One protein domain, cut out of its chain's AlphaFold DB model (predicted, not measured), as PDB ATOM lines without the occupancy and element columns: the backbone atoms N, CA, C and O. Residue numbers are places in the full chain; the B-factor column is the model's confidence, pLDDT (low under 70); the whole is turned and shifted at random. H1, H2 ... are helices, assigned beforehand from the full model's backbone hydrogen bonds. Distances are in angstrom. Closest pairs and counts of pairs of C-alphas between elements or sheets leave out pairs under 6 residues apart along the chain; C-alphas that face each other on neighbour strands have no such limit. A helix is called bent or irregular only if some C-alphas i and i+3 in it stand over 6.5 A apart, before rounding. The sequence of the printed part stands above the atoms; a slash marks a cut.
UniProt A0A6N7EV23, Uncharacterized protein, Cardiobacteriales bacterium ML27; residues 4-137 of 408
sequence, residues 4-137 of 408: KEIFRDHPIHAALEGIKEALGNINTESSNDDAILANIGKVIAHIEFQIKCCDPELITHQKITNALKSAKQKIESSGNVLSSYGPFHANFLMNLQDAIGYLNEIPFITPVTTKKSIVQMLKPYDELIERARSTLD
ATOM      1  N   LYS A   4     350.073 328.131 179.751       68.25
ATOM      2  CA  LYS A   4     349.925 326.717 180.135       68.25
ATOM      3  C   LYS A   4     349.778 326.514 181.642       68.25
ATOM      4  O   LYS A   4     348.999 325.665 182.056       68.25
ATOM      5  N   GLU A   5     350.493 327.289 182.456       70.56
ATOM      6  CA  GLU A   5     350.398 327.226 183.925       70.56
ATOM      7  C   GLU A   5     349.057 327.793 184.402       70.56
ATOM      8  O   GLU A   5     348.366 327.158 185.189       70.56
ATOM      9  N   ILE A   6     348.632 328.934 183.841       70.38
ATOM     10  CA  ILE A   6     347.327 329.548 184.143       70.38
ATOM     11  C   ILE A   6     346.184 328.586 183.811       70.38
ATOM     12  O   ILE A   6     345.238 328.478 184.580       70.38
ATOM     13  N   PHE A   7     346.271 327.887 182.679       75.00
ATOM     14  CA  PHE A   7     345.251 326.946 182.227       75.00
ATOM     15  C   PHE A   7     345.225 325.648 183.051       75.00
ATOM     16  O   PHE A   7     344.153 325.139 183.384       75.00
ATOM     17  N   ARG A   8     346.400 325.103 183.393       75.12
ATOM     18  CA  ARG A   8     346.535 323.857 184.162       75.12
ATOM     19  C   ARG A   8     346.070 324.013 185.608       75.12
ATOM     20  O   ARG A   8     345.387 323.127 186.111       75.12
ATOM     21  N   ASP A   9     346.392 325.139 186.232       79.81
ATOM     22  CA  ASP A   9     346.077 325.394 187.642       79.81
ATOM     23  C   ASP A   9     344.746 326.149 187.811       79.81
ATOM     24  O   ASP A   9     344.385 326.571 188.912       79.81
ATOM     25  N   HIS A  10     343.990 326.340 186.720       81.94
ATOM     26  CA  HIS A  10     342.734 327.075 186.770       81.94
ATOM     27  C   HIS A  10     341.672 326.308 187.584       81.94
ATOM     28  O   HIS A  10     341.440 325.121 187.340       81.94
ATOM     29  N   PRO A  11     340.901 326.976 188.462       84.56
ATOM     30  CA  PRO A  11     339.866 326.342 189.290       84.56
ATOM     31  C   PRO A  11     338.660 325.770 188.518       84.56
ATOM     32  O   PRO A  11     337.699 325.317 189.133       84.56
ATOM     33  N   ILE A  12     338.682 325.787 187.182       80.25
ATOM     34  CA  ILE A  12     337.648 325.163 186.343       80.25
ATOM     35  C   ILE A  12     337.698 323.634 186.436       80.25
ATOM     36  O   ILE A  12     336.648 323.001 186.440       80.25
ATOM     37  N   HIS A  13     338.895 323.051 186.589       82.31
ATOM     38  CA  HIS A  13     339.070 321.601 186.736       82.31
ATOM     39  C   HIS A  13     338.424 321.094 188.029       82.31
ATOM     40  O   HIS A  13     337.705 320.103 188.015       82.31
ATOM     41  N   ALA A  14     338.598 321.833 189.130       83.81
ATOM     42  CA  ALA A  14     337.954 321.525 190.407       83.81
ATOM     43  C   ALA A  14     336.423 321.674 190.340       83.81
ATOM     44  O   ALA A  14     335.699 320.870 190.918       83.81
ATOM     45  N   ALA A  15     335.924 322.680 189.611       82.25
ATOM     46  CA  ALA A  15     334.488 322.874 189.420       82.25
ATOM     47  C   ALA A  15     333.843 321.734 188.607       82.25
ATOM     48  O   ALA A  15     332.717 321.340 188.897       82.25
ATOM     49  N   LEU A  16     334.553 321.181 187.616       82.62
ATOM     50  CA  LEU A  16     334.082 320.036 186.830       82.62
ATOM     51  C   LEU A  16     334.048 318.743 187.642       82.62
ATOM     52  O   LEU A  16     333.040 318.037 187.603       82.62
ATOM     53  N   GLU A  17     335.099 318.470 188.417       84.00
ATOM     54  CA  GLU A  17     335.136 317.276 189.266       84.00
ATOM     55  C   GLU A  17     334.027 317.327 190.329       84.00
ATOM     56  O   GLU A  17     333.334 316.336 190.544       84.00
ATOM     57  N   GLY A  18     333.747 318.510 190.894       81.19
ATOM     58  CA  GLY A  18     332.642 318.695 191.839       81.19
ATOM     59  C   GLY A  18     331.256 318.380 191.258       81.19
ATOM     60  O   GLY A  18     330.421 317.794 191.943       81.19
ATOM     61  N   ILE A  19     330.994 318.708 189.985       80.69
ATOM     62  CA  ILE A  19     329.725 318.336 189.328       80.69
ATOM     63  C   ILE A  19     329.668 316.836 189.053       80.69
ATOM     64  O   ILE A  19     328.606 316.235 189.168       80.69
ATOM     65  N   LYS A  20     330.793 316.225 188.687       80.56
ATOM     66  CA  LYS A  20     330.879 314.793 188.396       80.56
ATOM     67  C   LYS A  20     330.649 313.942 189.642       80.56
ATOM     68  O   LYS A  20     329.894 312.975 189.582       80.56
ATOM     69  N   GLU A  21     331.233 314.337 190.770       81.44
ATOM     70  CA  GLU A  21     330.953 313.732 192.075       81.44
ATOM     71  C   GLU A  21     329.481 313.917 192.463       81.44
ATOM     72  O   GLU A  21     328.823 312.960 192.868       81.44
ATOM     73  N   ALA A  22     328.927 315.120 192.272       76.19
ATOM     74  CA  ALA A  22     327.514 315.381 192.534       76.19
ATOM     75  C   ALA A  22     326.581 314.537 191.646       76.19
ATOM     76  O   ALA A  22     325.562 314.063 192.133       76.19
ATOM     77  N   LEU A  23     326.939 314.303 190.378       76.00
ATOM     78  CA  LEU A  23     326.184 313.464 189.442       76.00
ATOM     79  C   LEU A  23     326.234 311.978 189.830       76.00
ATOM     80  O   LEU A  23     325.229 311.285 189.714       76.00
ATOM     81  N   GLY A  24     327.388 311.498 190.307       72.56
ATOM     82  CA  GLY A  24     327.577 310.110 190.744       72.56
ATOM     83  C   GLY A  24     326.799 309.735 192.009       72.56
ATOM     84  O   GLY A  24     326.574 308.554 192.250       72.56
ATOM     85  N   ASN A  25     326.362 310.726 192.790       75.19
ATOM     86  CA  ASN A  25     325.596 310.536 194.024       75.19
ATOM     87  C   ASN A  25     324.065 310.562 193.818       75.19
ATOM     88  O   ASN A  25     323.319 310.477 194.794       75.19
ATOM     89  N   ILE A  26     323.580 310.710 192.580       73.31
ATOM     90  CA  ILE A  26     322.144 310.757 192.270       73.31
ATOM     91  C   ILE A  26     321.639 309.333 192.024       73.31
ATOM     92  O   ILE A  26     322.010 308.704 191.037       73.31
ATOM     93  N   ASN A  27     320.771 308.835 192.909       61.12
ATOM     94  CA  ASN A  27     320.086 307.555 192.723       61.12
ATOM     95  C   ASN A  27     318.949 307.704 191.702       61.12
ATOM     96  O   ASN A  27     318.088 308.571 191.863       61.12
ATOM     97  N   THR A  28     318.921 306.846 190.683       60.56
ATOM     98  CA  THR A  28     317.827 306.774 189.710       60.56
ATOM     99  C   THR A  28     316.840 305.675 190.078       60.56
ATOM    100  O   THR A  28     317.195 304.506 190.181       60.56
ATOM    101  N   GLU A  29     315.577 306.054 190.282       55.34
ATOM    102  CA  GLU A  29     314.473 305.107 190.514       55.34
ATOM    103  C   GLU A  29     313.660 304.838 189.230       55.34
ATOM    104  O   GLU A  29     312.815 303.943 189.216       55.34
ATOM    105  N   SER A  30     313.914 305.566 188.130       55.34
ATOM    106  CA  SER A  30     313.182 305.424 186.863       55.34
ATOM    107  C   SER A  30     314.090 305.308 185.626       55.34
ATOM    108  O   SER A  30     315.129 305.953 185.516       55.34
ATOM    109  N   SER A  31     313.658 304.520 184.633       53.88
ATOM    110  CA  SER A  31     314.405 304.286 183.381       53.88
ATOM    111  C   SER A  31     314.573 305.538 182.505       53.88
ATOM    112  O   SER A  31     315.459 305.567 181.649       53.88
ATOM    113  N   ASN A  32     313.727 306.559 182.672       58.72
ATOM    114  CA  ASN A  32     313.829 307.805 181.906       58.72
ATOM    115  C   ASN A  32     314.912 308.732 182.491       58.72
ATOM    116  O   ASN A  32     315.529 309.519 181.771       58.72
ATOM    117  N   ASP A  33     315.188 308.575 183.788       64.88
ATOM    118  CA  ASP A  33     316.194 309.340 184.518       64.88
ATOM    119  C   ASP A  33     317.620 308.932 184.118       64.88
ATOM    120  O   ASP A  33     318.495 309.788 183.950       64.88
ATOM    121  N   ASP A  34     317.823 307.645 183.825       66.75
ATOM    122  CA  ASP A  34     319.095 307.088 183.352       66.75
ATOM    123  C   ASP A  34     319.531 307.665 181.995       66.75
ATOM    124  O   ASP A  34     320.701 308.005 181.790       66.75
ATOM    125  N   ALA A  35     318.593 307.820 181.054       68.06
ATOM    126  CA  ALA A  35     318.888 308.340 179.718       68.06
ATOM    127  C   ALA A  35     319.350 309.807 179.755       68.06
ATOM    128  O   ALA A  35     320.213 310.233 178.980       68.06
ATOM    129  N   ILE A  36     318.792 310.590 180.675       69.25
ATOM    130  CA  ILE A  36     319.098 312.013 180.821       69.25
ATOM    131  C   ILE A  36     320.399 312.208 181.603       69.25
ATOM    132  O   ILE A  36     321.230 313.015 181.180       69.25
ATOM    133  N   LEU A  37     320.642 311.424 182.660       72.88
ATOM    134  CA  LEU A  37     321.943 311.386 183.336       72.88
ATOM    135  C   LEU A  37     323.069 311.006 182.371       72.88
ATOM    136  O   LEU A  37     324.125 311.642 182.370       72.88
ATOM    137  N   ALA A  38     322.828 310.038 181.483       72.44
ATOM    138  CA  ALA A  38     323.779 309.676 180.437       72.44
ATOM    139  C   ALA A  38     324.054 310.846 179.477       72.44
ATOM    140  O   ALA A  38     325.201 311.075 179.092       72.44
ATOM    141  N   ASN A  39     323.034 311.621 179.100       73.12
ATOM    142  CA  ASN A  39     323.219 312.801 178.250       73.12
ATOM    143  C   ASN A  39     323.994 313.923 178.957       73.12
ATOM    144  O   ASN A  39     324.852 314.548 178.339       73.12
ATOM    145  N   ILE A  40     323.768 314.134 180.252       76.75
ATOM    146  CA  ILE A  40     324.540 315.084 181.065       76.75
ATOM    147  C   ILE A  40     326.002 314.651 181.176       76.75
ATOM    148  O   ILE A  40     326.902 315.461 180.947       76.75
ATOM    149  N   GLY A  41     326.245 313.363 181.432       76.50
ATOM    150  CA  GLY A  41     327.587 312.786 181.445       76.50
ATOM    151  C   GLY A  41     328.336 313.009 180.125       76.50
ATOM    152  O   GLY A  41     329.516 313.354 180.140       76.50
ATOM    153  N   LYS A  42     327.647 312.914 178.977       74.94
ATOM    154  CA  LYS A  42     328.232 313.220 177.656       74.94
ATOM    155  C   LYS A  42     328.651 314.684 177.522       74.94
ATOM    156  O   LYS A  42     329.725 314.955 176.991       74.94
ATOM    157  N   VAL A  43     327.821 315.622 177.981       78.12
ATOM    158  CA  VAL A  43     328.120 317.063 177.905       78.12
ATOM    159  C   VAL A  43     329.324 317.412 178.782       78.12
ATOM    160  O   VAL A  43     330.216 318.130 178.335       78.12
ATOM    161  N   ILE A  44     329.404 316.849 179.991       79.88
ATOM    162  CA  ILE A  44     330.550 317.038 180.893       79.88
ATOM    163  C   ILE A  44     331.828 316.448 180.279       79.88
ATOM    164  O   ILE A  44     332.841 317.141 180.209       79.88
ATOM    165  N   ALA A  45     331.773 315.223 179.745       78.31
ATOM    166  CA  ALA A  45     332.912 314.599 179.066       78.31
ATOM    167  C   ALA A  45     333.381 315.405 177.840       78.31
ATOM    168  O   ALA A  45     334.577 315.485 177.556       78.31
ATOM    169  N   HIS A  46     332.450 316.042 177.123       78.06
ATOM    170  CA  HIS A  46     332.788 316.944 176.025       78.06
ATOM    171  C   HIS A  46     333.530 318.193 176.519       78.06
ATOM    172  O   HIS A  46     334.538 318.573 175.926       78.06
ATOM    173  N   ILE A  47     333.083 318.806 177.619       78.69
ATOM    174  CA  ILE A  47     333.754 319.963 178.232       78.69
ATOM    175  C   ILE A  47     335.171 319.595 178.704       78.69
ATOM    176  O   ILE A  47     336.121 320.315 178.398       78.69
ATOM    177  N   GLU A  48     335.338 318.455 179.383       78.81
ATOM    178  CA  GLU A  48     336.654 317.939 179.795       78.81
ATOM    179  C   GLU A  48     337.584 317.737 178.591       78.81
ATOM    180  O   GLU A  48     338.767 318.090 178.626       78.81
ATOM    181  N   PHE A  49     337.046 317.186 177.502       75.88
ATOM    182  CA  PHE A  49     337.796 316.971 176.273       75.88
ATOM    183  C   PHE A  49     338.247 318.287 175.634       75.88
ATOM    184  O   PHE A  49     339.416 318.403 175.261       75.88
ATOM    185  N   GLN A  50     337.355 319.278 175.541       73.25
ATOM    186  CA  GLN A  50     337.693 320.602 175.014       73.25
ATOM    187  C   GLN A  50     338.834 321.214 175.819       73.25
ATOM    188  O   GLN A  50     339.868 321.562 175.255       73.25
ATOM    189  N   ILE A  51     338.705 321.221 177.147       75.38
ATOM    190  CA  ILE A  51     339.731 321.745 178.046       75.38
ATOM    191  C   ILE A  51     341.066 321.010 177.851       75.38
ATOM    192  O   ILE A  51     342.119 321.633 177.772       75.38
ATOM    193  N   LYS A  52     341.059 319.684 177.710       74.81
ATOM    194  CA  LYS A  52     342.291 318.900 177.525       74.81
ATOM    195  C   LYS A  52     343.017 319.182 176.204       74.81
ATOM    196  O   LYS A  52     344.228 318.974 176.123       74.81
ATOM    197  N   CYS A  53     342.292 319.594 175.171       66.56
ATOM    198  CA  CYS A  53     342.819 319.790 173.821       66.56
ATOM    199  C   CYS A  53     343.015 321.267 173.433       66.56
ATOM    200  O   CYS A  53     343.524 321.550 172.348       66.56
ATOM    201  N   CYS A  54     342.657 322.203 174.312       70.62
ATOM    202  CA  CYS A  54     343.000 323.611 174.166       70.62
ATOM    203  C   CYS A  54     344.524 323.814 174.193       70.62
ATOM    204  O   CYS A  54     345.196 323.333 175.107       70.62
ATOM    205  N   ASP A  55     345.061 324.590 173.243       68.00
ATOM    206  CA  ASP A  55     346.419 325.130 173.363       68.00
ATOM    207  C   ASP A  55     346.358 326.598 173.815       68.00
ATOM    208  O   ASP A  55     346.081 327.497 173.012       68.00
ATOM    209  N   PRO A  56     346.608 326.873 175.106       66.19
ATOM    210  CA  PRO A  56     346.509 328.216 175.650       66.19
ATOM    211  C   PRO A  56     347.661 329.127 175.174       66.19
ATOM    212  O   PRO A  56     347.645 330.325 175.436       66.19
ATOM    213  N   GLU A  57     348.673 328.634 174.454       66.88
ATOM    214  CA  GLU A  57     349.731 329.500 173.906       66.88
ATOM    215  C   GLU A  57     349.307 330.255 172.637       66.88
ATOM    216  O   GLU A  57     349.957 331.225 172.253       66.88
ATOM    217  N   LEU A  58     348.183 329.872 172.026       66.38
ATOM    218  CA  LEU A  58     347.690 330.456 170.776       66.38
ATOM    219  C   LEU A  58     346.781 331.691 170.963       66.38
ATOM    220  O   LEU A  58     346.287 332.238 169.976       66.38
ATOM    221  N   ILE A  59     346.559 332.163 172.199       71.25
ATOM    222  CA  ILE A  59     345.786 333.389 172.481       71.25
ATOM    223  C   ILE A  59     346.455 334.255 173.549       71.25
ATOM    224  O   ILE A  59     347.254 333.806 174.365       71.25
ATOM    225  N   THR A  60     346.055 335.525 173.585       75.56
ATOM    226  CA  THR A  60     346.371 336.461 174.659       75.56
ATOM    227  C   THR A  60     345.855 335.993 176.026       75.56
ATOM    228  O   THR A  60     344.709 335.556 176.172       75.56
ATOM    229  N   HIS A  61     346.685 336.193 177.056       74.06
ATOM    230  CA  HIS A  61     346.399 335.886 178.465       74.06
ATOM    231  C   HIS A  61     345.026 336.383 178.931       74.06
ATOM    232  O   HIS A  61     344.303 335.670 179.627       74.06
ATOM    233  N   GLN A  62     344.640 337.597 178.525       77.94
ATOM    234  CA  GLN A  62     343.373 338.212 178.923       77.94
ATOM    235  C   GLN A  62     342.156 337.434 178.406       77.94
ATOM    236  O   GLN A  62     341.179 337.269 179.133       77.94
ATOM    237  N   LYS A  63     342.207 336.950 177.159       77.44
ATOM    238  CA  LYS A  63     341.092 336.218 176.549       77.44
ATOM    239  C   LYS A  63     340.922 334.843 177.185       77.44
ATOM    240  O   LYS A  63     339.807 334.487 177.536       77.44
ATOM    241  N   ILE A  64     342.023 334.132 177.428       78.75
ATOM    242  CA  ILE A  64     342.002 332.818 178.094       78.75
ATOM    243  C   ILE A  64     341.468 332.947 179.517       78.75
ATOM    244  O   ILE A  64     340.585 332.197 179.918       78.75
ATOM    245  N   THR A  65     341.951 333.937 180.267       79.31
ATOM    246  CA  THR A  65     341.510 334.159 181.648       79.31
ATOM    247  C   THR A  65     340.019 334.496 181.709       79.31
ATOM    248  O   THR A  65     339.303 333.975 182.561       79.31
ATOM    249  N   ASN A  66     339.527 335.330 180.788       83.62
ATOM    250  CA  ASN A  66     338.109 335.679 180.717       83.62
ATOM    251  C   ASN A  66     337.241 334.475 180.318       83.62
ATOM    252  O   ASN A  66     336.243 334.215 180.985       83.62
ATOM    253  N   ALA A  67     337.636 333.722 179.289       82.81
ATOM    254  CA  ALA A  67     336.915 332.539 178.823       82.81
ATOM    255  C   ALA A  67     336.822 331.463 179.916       82.81
ATOM    256  O   ALA A  67     335.732 330.983 180.227       82.81
ATOM    257  N   LEU A  68     337.941 331.147 180.578       83.75
ATOM    258  CA  LEU A  68     337.976 330.171 181.669       83.75
ATOM    259  C   LEU A  68     337.175 330.625 182.894       83.75
ATOM    260  O   LEU A  68     336.511 329.805 183.530       83.75
ATOM    261  N   LYS A  69     337.201 331.921 183.226       86.88
ATOM    262  CA  LYS A  69     336.409 332.480 184.330       86.88
ATOM    263  C   LYS A  69     334.907 332.404 184.044       86.88
ATOM    264  O   LYS A  69     334.154 331.981 184.920       86.88
ATOM    265  N   SER A  70     334.482 332.764 182.834       87.06
ATOM    266  CA  SER A  70     333.078 332.696 182.407       87.06
ATOM    267  C   SER A  70     332.573 331.254 182.330       87.06
ATOM    268  O   SER A  70     331.501 330.950 182.854       87.06
ATOM    269  N   ALA A  71     333.372 330.343 181.764       85.44
ATOM    270  CA  ALA A  71     333.050 328.918 181.715       85.44
ATOM    271  C   ALA A  71     332.928 328.322 183.124       85.44
ATOM    272  O   ALA A  71     331.944 327.648 183.428       85.44
ATOM    273  N   LYS A  72     333.869 328.641 184.021       88.75
ATOM    274  CA  LYS A  72     333.816 328.222 185.426       88.75
ATOM    275  C   LYS A  72     332.527 328.687 186.113       88.75
ATOM    276  O   LYS A  72     331.868 327.879 186.755       88.75
ATOM    277  N   GLN A  73     332.155 329.960 185.972       89.38
ATOM    278  CA  GLN A  73     330.952 330.504 186.614       89.38
ATOM    279  C   GLN A  73     329.680 329.763 186.169       89.38
ATOM    280  O   GLN A  73     328.766 329.536 186.966       89.38
ATOM    281  N   LYS A  74     329.618 329.376 184.893       88.62
ATOM    282  CA  LYS A  74     328.497 328.617 184.335       88.62
ATOM    283  C   LYS A  74     328.470 327.170 184.820       88.62
ATOM    284  O   LYS A  74     327.406 326.694 185.201       88.62
ATOM    285  N   ILE A  75     329.631 326.526 184.912       85.94
ATOM    286  CA  ILE A  75     329.800 325.200 185.521       85.94
ATOM    287  C   ILE A  75     329.339 325.237 186.991       85.94
ATOM    288  O   ILE A  75     328.443 324.491 187.368       85.94
ATOM    289  N   GLU A  76     329.821 326.176 187.808       86.00
ATOM    290  CA  GLU A  76     329.379 326.317 189.210       86.00
ATOM    291  C   GLU A  76     327.862 326.569 189.328       86.00
ATOM    292  O   GLU A  76     327.194 326.005 190.195       86.00
ATOM    293  N   SER A  77     327.290 327.358 188.412       85.44
ATOM    294  CA  SER A  77     325.838 327.577 188.342       85.44
ATOM    295  C   SER A  77     325.069 326.289 188.025       85.44
ATOM    296  O   SER A  77     324.022 326.050 188.623       85.44
ATOM    297  N   SER A  78     325.585 325.432 187.139       84.25
ATOM    298  CA  SER A  78     325.035 324.090 186.900       84.25
ATOM    299  C   SER A  78     325.120 323.214 188.153       84.25
ATOM    300  O   SER A  78     324.132 322.576 188.505       84.25
ATOM    301  N   GLY A  79     326.240 323.230 188.882       82.50
ATOM    302  CA  GLY A  79     326.378 322.494 190.146       82.50
ATOM    303  C   GLY A  79     325.334 322.889 191.199       82.50
ATOM    304  O   GLY A  79     324.726 322.023 191.823       82.50
ATOM    305  N   ASN A  80     325.048 324.188 191.334       81.56
ATOM    306  CA  ASN A  80     324.023 324.695 192.258       81.56
ATOM    307  C   ASN A  80     322.590 324.300 191.855       81.56
ATOM    308  O   ASN A  80     321.728 324.090 192.710       81.56
ATOM    309  N   VAL A  81     322.313 324.207 190.551       80.81
ATOM    310  CA  VAL A  81     321.010 323.740 190.047       80.81
ATOM    311  C   VAL A  81     320.844 322.243 190.308       80.81
ATOM    312  O   VAL A  81     319.781 321.819 190.762       80.81
ATOM    313  N   LEU A  82     321.909 321.466 190.091       75.94
ATOM    314  CA  LEU A  82     321.936 320.024 190.327       75.94
ATOM    315  C   LEU A  82     321.637 319.678 191.793       75.94
ATOM    316  O   LEU A  82     320.835 318.787 192.057       75.94
ATOM    317  N   SER A  83     322.226 320.420 192.737       71.44
ATOM    318  CA  SER A  83     322.036 320.202 194.176       71.44
ATOM    319  C   SER A  83     320.655 320.612 194.703       71.44
ATOM    320  O   SER A  83     320.249 320.134 195.759       71.44
ATOM    321  N   SER A  84     319.928 321.475 193.986       72.44
ATOM    322  CA  SER A  84     318.650 322.037 194.453       72.44
ATOM    323  C   SER A  84     317.413 321.318 193.898       72.44
ATOM    324  O   SER A  84     316.395 321.260 194.580       72.44
ATOM    325  N   TYR A  85     317.470 320.801 192.661       63.03
ATOM    326  CA  TYR A  85     316.285 320.288 191.943       63.03
ATOM    327  C   TYR A  85     316.549 319.036 191.084       63.03
ATOM    328  O   TYR A  85     315.693 318.634 190.296       63.03
ATOM    329  N   GLY A  86     317.720 318.405 191.225       64.44
ATOM    330  CA  GLY A  86     318.107 317.248 190.422       64.44
ATOM    331  C   GLY A  86     318.545 317.607 188.989       64.44
ATOM    332  O   GLY A  86     318.581 318.777 188.600       64.44
ATOM    333  N   PRO A  87     318.918 316.606 188.178       63.97
ATOM    334  CA  PRO A  87     319.624 316.798 186.906       63.97
ATOM    335  C   PRO A  87     318.729 317.276 185.745       63.97
ATOM    336  O   PRO A  87     319.225 317.610 184.672       63.97
ATOM    337  N   PHE A  88     317.410 317.351 185.938       67.06
ATOM    338  CA  PHE A  88     316.414 317.465 184.862       67.06
ATOM    339  C   PHE A  88     315.993 318.889 184.493       67.06
ATOM    340  O   PHE A  88     315.061 319.081 183.711       67.06
ATOM    341  N   HIS A  89     316.642 319.917 185.040       68.62
ATOM    342  CA  HIS A  89     316.230 321.285 184.761       68.62
ATOM    343  C   HIS A  89     316.904 321.825 183.491       68.62
ATOM    344  O   HIS A  89     318.127 321.820 183.385       68.62
ATOM    345  N   ALA A  90     316.123 322.362 182.545       72.12
ATOM    346  CA  ALA A  90     316.629 322.953 181.296       72.12
ATOM    347  C   ALA A  90     317.750 323.989 181.525       72.12
ATOM    348  O   ALA A  90     318.684 324.087 180.732       72.12
ATOM    349  N   ASN A  91     317.715 324.695 182.661       75.81
ATOM    350  CA  ASN A  91     318.754 325.648 183.050       75.81
ATOM    351  C   ASN A  91     320.111 324.990 183.369       75.81
ATOM    352  O   ASN A  91     321.141 325.623 183.164       75.81
ATOM    353  N   PHE A  92     320.143 323.731 183.830       81.56
ATOM    354  CA  PHE A  92     321.386 322.983 184.058       81.56
ATOM    355  C   PHE A  92     322.132 322.752 182.739       81.56
ATOM    356  O   PHE A  92     323.311 323.093 182.619       81.56
ATOM    357  N   LEU A  93     321.421 322.221 181.738       78.44
ATOM    358  CA  LEU A  93     321.969 321.954 180.408       78.44
ATOM    359  C   LEU A  93     322.316 323.249 179.671       78.44
ATOM    360  O   LEU A  93     323.373 323.325 179.055       78.44
ATOM    361  N   MET A  94     321.478 324.284 179.793       82.12
ATOM    362  CA  MET A  94     321.738 325.594 179.196       82.12
ATOM    363  C   MET A  94     323.017 326.233 179.756       82.12
ATOM    364  O   MET A  94     323.840 326.722 178.992       82.12
ATOM    365  N   ASN A  95     323.251 326.151 181.070       85.12
ATOM    366  CA  ASN A  95     324.491 326.637 181.680       85.12
ATOM    367  C   ASN A  95     325.728 325.845 181.212       85.12
ATOM    368  O   ASN A  95     326.765 326.447 180.935       85.12
ATOM    369  N   LEU A  96     325.637 324.518 181.061       83.69
ATOM    370  CA  LEU A  96     326.747 323.728 180.509       83.69
ATOM    371  C   LEU A  96     327.004 324.050 179.030       83.69
ATOM    372  O   LEU A  96     328.155 324.106 178.597       83.69
ATOM    373  N   GLN A  97     325.951 324.308 178.259       83.12
ATOM    374  CA  GLN A  97     326.064 324.716 176.864       83.12
ATOM    375  C   GLN A  97     326.696 326.111 176.724       83.12
ATOM    376  O   GLN A  97     327.567 326.299 175.875       83.12
ATOM    377  N   ASP A  98     326.346 327.054 177.602       84.12
ATOM    378  CA  ASP A  98     327.012 328.359 177.689       84.12
ATOM    379  C   ASP A  98     328.503 328.203 178.031       84.12
ATOM    380  O   ASP A  98     329.351 328.881 177.451       84.12
ATOM    381  N   ALA A  99     328.846 327.279 178.940       84.62
ATOM    382  CA  ALA A  99     330.238 326.985 179.280       84.62
ATOM    383  C   ALA A  99     331.030 326.471 178.066       84.62
ATOM    384  O   ALA A  99     332.159 326.912 177.847       84.62
ATOM    385  N   ILE A 100     330.431 325.605 177.238       82.50
ATOM    386  CA  ILE A 100     331.016 325.172 175.956       82.50
ATOM    387  C   ILE A 100     331.214 326.370 175.021       82.50
ATOM    388  O   ILE A 100     332.268 326.490 174.398       82.50
ATOM    389  N   GLY A 101     330.237 327.280 174.950       81.81
ATOM    390  CA  GLY A 101     330.327 328.506 174.155       81.81
ATOM    391  C   GLY A 101     331.565 329.343 174.491       81.81
ATOM    392  O   GLY A 101     332.307 329.717 173.585       81.81
ATOM    393  N   TYR A 102     331.838 329.557 175.781       83.31
ATOM    394  CA  TYR A 102     333.033 330.283 176.229       83.31
ATOM    395  C   TYR A 102     334.336 329.516 175.983       83.31
ATOM    396  O   TYR A 102     335.356 330.124 175.669       83.31
ATOM    397  N   LEU A 103     334.331 328.185 176.099       80.12
ATOM    398  CA  LEU A 103     335.520 327.371 175.829       80.12
ATOM    399  C   LEU A 103     335.870 327.315 174.337       80.12
ATOM    400  O   LEU A 103     337.049 327.250 174.001       80.12
ATOM    401  N   ASN A 104     334.883 327.434 173.445       77.81
ATOM    402  CA  ASN A 104     335.104 327.515 171.998       77.81
ATOM    403  C   ASN A 104     335.823 328.804 171.560       77.81
ATOM    404  O   ASN A 104     336.328 328.873 170.440       77.81
ATOM    405  N   GLU A 105     335.900 329.821 172.423       76.56
ATOM    406  CA  GLU A 105     336.723 331.010 172.173       76.56
ATOM    407  C   GLU A 105     338.230 330.706 172.267       76.56
ATOM    408  O   GLU A 105     339.049 331.528 171.844       76.56
ATOM    409  N   ILE A 106     338.605 329.529 172.793       77.06
ATOM    410  CA  ILE A 106     339.980 329.039 172.875       77.06
ATOM    411  C   ILE A 106     340.278 328.148 171.655       77.06
ATOM    412  O   ILE A 106     339.598 327.143 171.458       77.06
ATOM    413  N   PRO A 107     341.282 328.474 170.813       66.62
ATOM    414  CA  PRO A 107     341.594 327.722 169.615       66.62
ATOM    415  C   PRO A 107     342.035 326.310 169.987       66.62
ATOM    416  O   PRO A 107     342.899 326.076 170.838       66.62
ATOM    417  N   PHE A 108     341.410 325.365 169.303       64.62
ATOM    418  CA  PHE A 108     341.645 323.944 169.442       64.62
ATOM    419  C   PHE A 108     342.730 323.521 168.454       64.62
ATOM    420  O   PHE A 108     342.589 323.733 167.247       64.62
ATOM    421  N   ILE A 109     343.801 322.888 168.934       59.38
ATOM    422  CA  ILE A 109     344.687 322.135 168.044       59.38
ATOM    423  C   ILE A 109     344.064 320.756 167.917       59.38
ATOM    424  O   ILE A 109     344.026 320.026 168.899       59.38
ATOM    425  N   THR A 110     343.579 320.379 166.732       52.59
ATOM    426  CA  THR A 110     343.146 319.003 166.458       52.59
ATOM    427  C   THR A 110     344.364 318.083 166.413       52.59
ATOM    428  O   THR A 110     345.094 318.088 165.419       52.59
ATOM    429  N   PRO A 111     344.631 317.250 167.439       48.53
ATOM    430  CA  PRO A 111     345.758 316.342 167.384       48.53
ATOM    431  C   PRO A 111     345.286 315.025 166.749       48.53
ATOM    432  O   PRO A 111     344.109 314.663 166.788       48.53
ATOM    433  N   VAL A 112     346.230 314.232 166.243       47.25
ATOM    434  CA  VAL A 112     346.063 312.847 165.736       47.25
ATOM    435  C   VAL A 112     345.362 311.896 166.750       47.25
ATOM    436  O   VAL A 112     345.029 310.748 166.456       47.25
ATOM    437  N   THR A 113     345.055 312.382 167.955       48.03
ATOM    438  CA  THR A 113     344.210 311.785 168.993       48.03
ATOM    439  C   THR A 113     342.723 311.654 168.654       48.03
ATOM    440  O   THR A 113     342.033 310.992 169.424       48.03
ATOM    441  N   THR A 114     342.204 312.177 167.535       52.91
ATOM    442  CA  THR A 114     340.781 312.014 167.154       52.91
ATOM    443  C   THR A 114     340.356 310.543 167.119       52.91
ATOM    444  O   THR A 114     339.281 310.207 167.597       52.91
ATOM    445  N   LYS A 115     341.232 309.625 166.682       46.12
ATOM    446  CA  LYS A 115     340.946 308.180 166.712       46.12
ATOM    447  C   LYS A 115     340.838 307.632 168.140       46.12
ATOM    448  O   LYS A 115     339.900 306.907 168.435       46.12
ATOM    449  N   LYS A 116     341.763 307.988 169.043       52.00
ATOM    450  CA  LYS A 116     341.709 307.558 170.457       52.00
ATOM    451  C   LYS A 116     340.540 308.197 171.211       52.00
ATOM    452  O   LYS A 116     339.953 307.532 172.048       52.00
ATOM    453  N   SER A 117     340.204 309.447 170.896       47.81
ATOM    454  CA  SER A 117     339.088 310.181 171.496       47.81
ATOM    455  C   SER A 117     337.739 309.631 171.035       47.81
ATOM    456  O   SER A 117     336.908 309.305 171.870       47.81
ATOM    457  N   ILE A 118     337.554 309.399 169.730       51.88
ATOM    458  CA  ILE A 118     336.361 308.721 169.202       51.88
ATOM    459  C   ILE A 118     336.225 307.324 169.820       51.88
ATOM    460  O   ILE A 118     335.147 306.967 170.272       51.88
ATOM    461  N   VAL A 119     337.317 306.559 169.933       57.50
ATOM    462  CA  VAL A 119     337.295 305.234 170.580       57.50
ATOM    463  C   VAL A 119     336.954 305.323 172.074       57.50
ATOM    464  O   VAL A 119     336.185 304.507 172.565       57.50
ATOM    465  N   GLN A 120     337.471 306.313 172.807       57.09
ATOM    466  CA  GLN A 120     337.109 306.527 174.215       57.09
ATOM    467  C   GLN A 120     335.665 307.008 174.385       57.09
ATOM    468  O   GLN A 120     335.023 306.613 175.352       57.09
ATOM    469  N   MET A 121     335.143 307.804 173.448       53.34
ATOM    470  CA  MET A 121     333.741 308.223 173.425       53.34
ATOM    471  C   MET A 121     332.794 307.080 173.055       53.34
ATOM    472  O   MET A 121     331.674 307.073 173.548       53.34
ATOM    473  N   LEU A 122     333.222 306.126 172.222       56.94
ATOM    474  CA  LEU A 122     332.427 304.963 171.808       56.94
ATOM    475  C   LEU A 122     332.447 303.822 172.832       56.94
ATOM    476  O   LEU A 122     331.469 303.095 172.941       56.94
ATOM    477  N   LYS A 123     333.507 303.694 173.636       73.19
ATOM    478  CA  LYS A 123     333.649 302.604 174.615       73.19
ATOM    479  C   LYS A 123     332.471 302.479 175.610       73.19
ATOM    480  O   LYS A 123     332.011 301.360 175.807       73.19
ATOM    481  N   PRO A 124     331.920 303.566 176.188       64.56
ATOM    482  CA  PRO A 124     330.718 303.481 177.019       64.56
ATOM    483  C   PRO A 124     329.476 303.024 176.240       64.56
ATOM    484  O   PRO A 124     328.602 302.392 176.824       64.56
ATOM    485  N   TYR A 125     329.388 303.326 174.936       52.06
ATOM    486  CA  TYR A 125     328.303 302.827 174.084       52.06
ATOM    487  C   TYR A 125     328.443 301.326 173.856       52.06
ATOM    488  O   TYR A 125     327.458 300.616 174.013       52.06
ATOM    489  N   ASP A 126     329.647 300.838 173.552       70.38
ATOM    490  CA  ASP A 126     329.897 299.405 173.370       70.38
ATOM    491  C   ASP A 126     329.617 298.625 174.666       70.38
ATOM    492  O   ASP A 126     328.955 297.592 174.638       70.38
ATOM    493  N   GLU A 127     330.034 299.150 175.824       74.25
ATOM    494  CA  GLU A 127     329.740 298.548 177.132       74.25
ATOM    495  C   GLU A 127     328.238 298.556 177.461       74.25
ATOM    496  O   GLU A 127     327.739 297.609 178.067       74.25
ATOM    497  N   LEU A 128     327.503 299.598 177.058       67.62
ATOM    498  CA  LEU A 128     326.053 299.677 177.243       67.62
ATOM    499  C   LEU A 128     325.308 298.747 176.284       67.62
ATOM    500  O   LEU A 128     324.338 298.121 176.698       67.62
ATOM    501  N   ILE A 129     325.776 298.610 175.042       67.50
ATOM    502  CA  ILE A 129     325.242 297.660 174.059       67.50
ATOM    503  C   ILE A 129     325.467 296.226 174.539       67.50
ATOM    504  O   ILE A 129     324.530 295.434 174.514       67.50
ATOM    505  N   GLU A 130     326.660 295.889 175.031       73.75
ATOM    506  CA  GLU A 130     326.945 294.557 175.578       73.75
ATOM    507  C   GLU A 130     326.157 294.285 176.865       73.75
ATOM    508  O   GLU A 130     325.609 293.197 177.034       73.75
ATOM    509  N   ARG A 131     325.994 295.286 177.742       70.62
ATOM    510  CA  ARG A 131     325.149 295.149 178.936       70.62
ATOM    511  C   ARG A 131     323.684 294.942 178.553       70.62
ATOM    512  O   ARG A 131     323.088 293.988 179.035       70.62
ATOM    513  N   ALA A 132     323.152 295.755 177.639       63.16
ATOM    514  CA  ALA A 132     321.793 295.631 177.111       63.16
ATOM    515  C   ALA A 132     321.562 294.285 176.413       63.16
ATOM    516  O   ALA A 132     320.495 293.697 176.545       63.16
ATOM    517  N   ARG A 133     322.575 293.772 175.708       65.19
ATOM    518  CA  ARG A 133     322.560 292.449 175.081       65.19
ATOM    519  C   ARG A 133     322.593 291.320 176.108       65.19
ATOM    520  O   ARG A 133     321.942 290.310 175.885       65.19
ATOM    521  N   SER A 134     323.318 291.488 177.215       67.06
ATOM    522  CA  SER A 134     323.373 290.513 178.312       67.06
ATOM    523  C   SER A 134     322.119 290.508 179.192       67.06
ATOM    524  O   SER A 134     321.759 289.461 179.716       67.06
ATOM    525  N   THR A 135     321.432 291.651 179.337       65.31
ATOM    526  CA  THR A 135     320.122 291.734 180.006       65.31
ATOM    527  C   THR A 135     318.974 291.292 179.104       65.31
ATOM    528  O   THR A 135     317.918 290.930 179.616       65.31
ATOM    529  N   LEU A 136     319.159 291.291 177.780       65.12
ATOM    530  CA  LEU A 136     318.253 290.618 176.854       65.12
ATOM    531  C   LEU A 136     318.498 289.105 176.941       65.12
ATOM    532  O   LEU A 136     319.230 288.523 176.140       65.12
ATOM    533  N   ASP A 137     317.895 288.456 177.934       69.31
ATOM    534  CA  ASP A 137     317.910 287.000 178.030       69.31
ATOM    535  C   ASP A 137     317.063 286.412 176.891       69.31
ATOM    536  O   ASP A 137     315.846 286.244 176.968       69.31
TER     537      ASP A 137
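Overview. This is residues 4 to 137 of the 408 residues of an uncharacterized protein of Cardiobacteriales bacterium ML27 (UniProt A0A6N7EV23). Four nearly aligned helices, H2, H3, H4 and H5, pack side by side as an up-and-down bundle, with short H1 at one end of it beside the early part of H4. Bent H6 passes outside the bundle without touching a helix, and its residues 125 to 135, with 136 and 137 after them, stick out free. The printed part has 134 residues with six named helices, H1 to H6 in chain order, and no named strand; the class is all helix. The whole is compact, with a radius of gyration of the C-alphas of 16.4 A, and flat, spanning 57 by 39 by 21 A.

Along the chain. Find C-alpha 4 at (349.925, 326.717, 180.135), where H1, residues 4 to 8, begins. H2 follows as residues 12 to 24, 18.6 A long, and H3 as residues 31 to 53, 33.8 A long. Look for C-alpha 61 at (346.399, 335.886, 178.465); from there H4 runs 36.5 A to residue 85. H5 holds residues 90 to 103 and is 20.2 A long. H6, residues 114 to 135, was assigned as one helix by its hydrogen bonds, but it is bent: C-alphas 121 and 124 are 6.7 A apart. Its arms are H6a, residues 114 to 121, 10.2 A long, and H6b, residues 124 to 135, 16.1 A long, ending at C-alpha 135 at (320.122, 291.734, 180.006).

Arrangement. Begin with the bundle of H2, H3, H4 and H5, up and down, each helix running against the one before it. H2 and H3 form a helical hairpin and touch at a shallow tilt of 18 degrees, opposite ways; their closest C-alphas, of Leu 16 and Ile 44, are 7.5 A apart. H4 and H5 form the other hairpin, at a shallow tilt of 14 degrees, opposite ways, with the closest C-alphas, of Ala 71 and Ala 99, 4.2 A apart. H2 touches H4, the same way at 19 degrees, a shallow tilt, the closest C-alphas being those of Ile 12 and Lys 72, 5.0 A apart. H3 touches H5, the same way at a shallow tilt of 14 degrees, with the C-alphas of Ile 47 and Ile 100 closest at 6.3 A. H2 and H5 are apart. H1 only just touches H4, and residues 64 to 68 of H4 alone, with 3 pairs of C-alphas within 8 A; the closest are those of Ile 6 and Thr 65, 7.8 A. H6a and H6b stand at 37 degrees, only just a steep tilt, and neither touches a helix; H3 and H6a are only just apart, at 8.4 A. In H1, H2, H4, H5, H6a and H6b every O i to N i+4 pair is within hydrogen-bond range; in H3 17 of 19 are.

Size, cuts and confidence. Look to Gln 62 and Asp 137 for the two C-alphas farthest apart, 57.2 A. The printed part has no cut, and no link is long. The mean pLDDT of the printed part is 72.5, and 47 residues are under 70, among them residues 27 to 36 and 107 to 122.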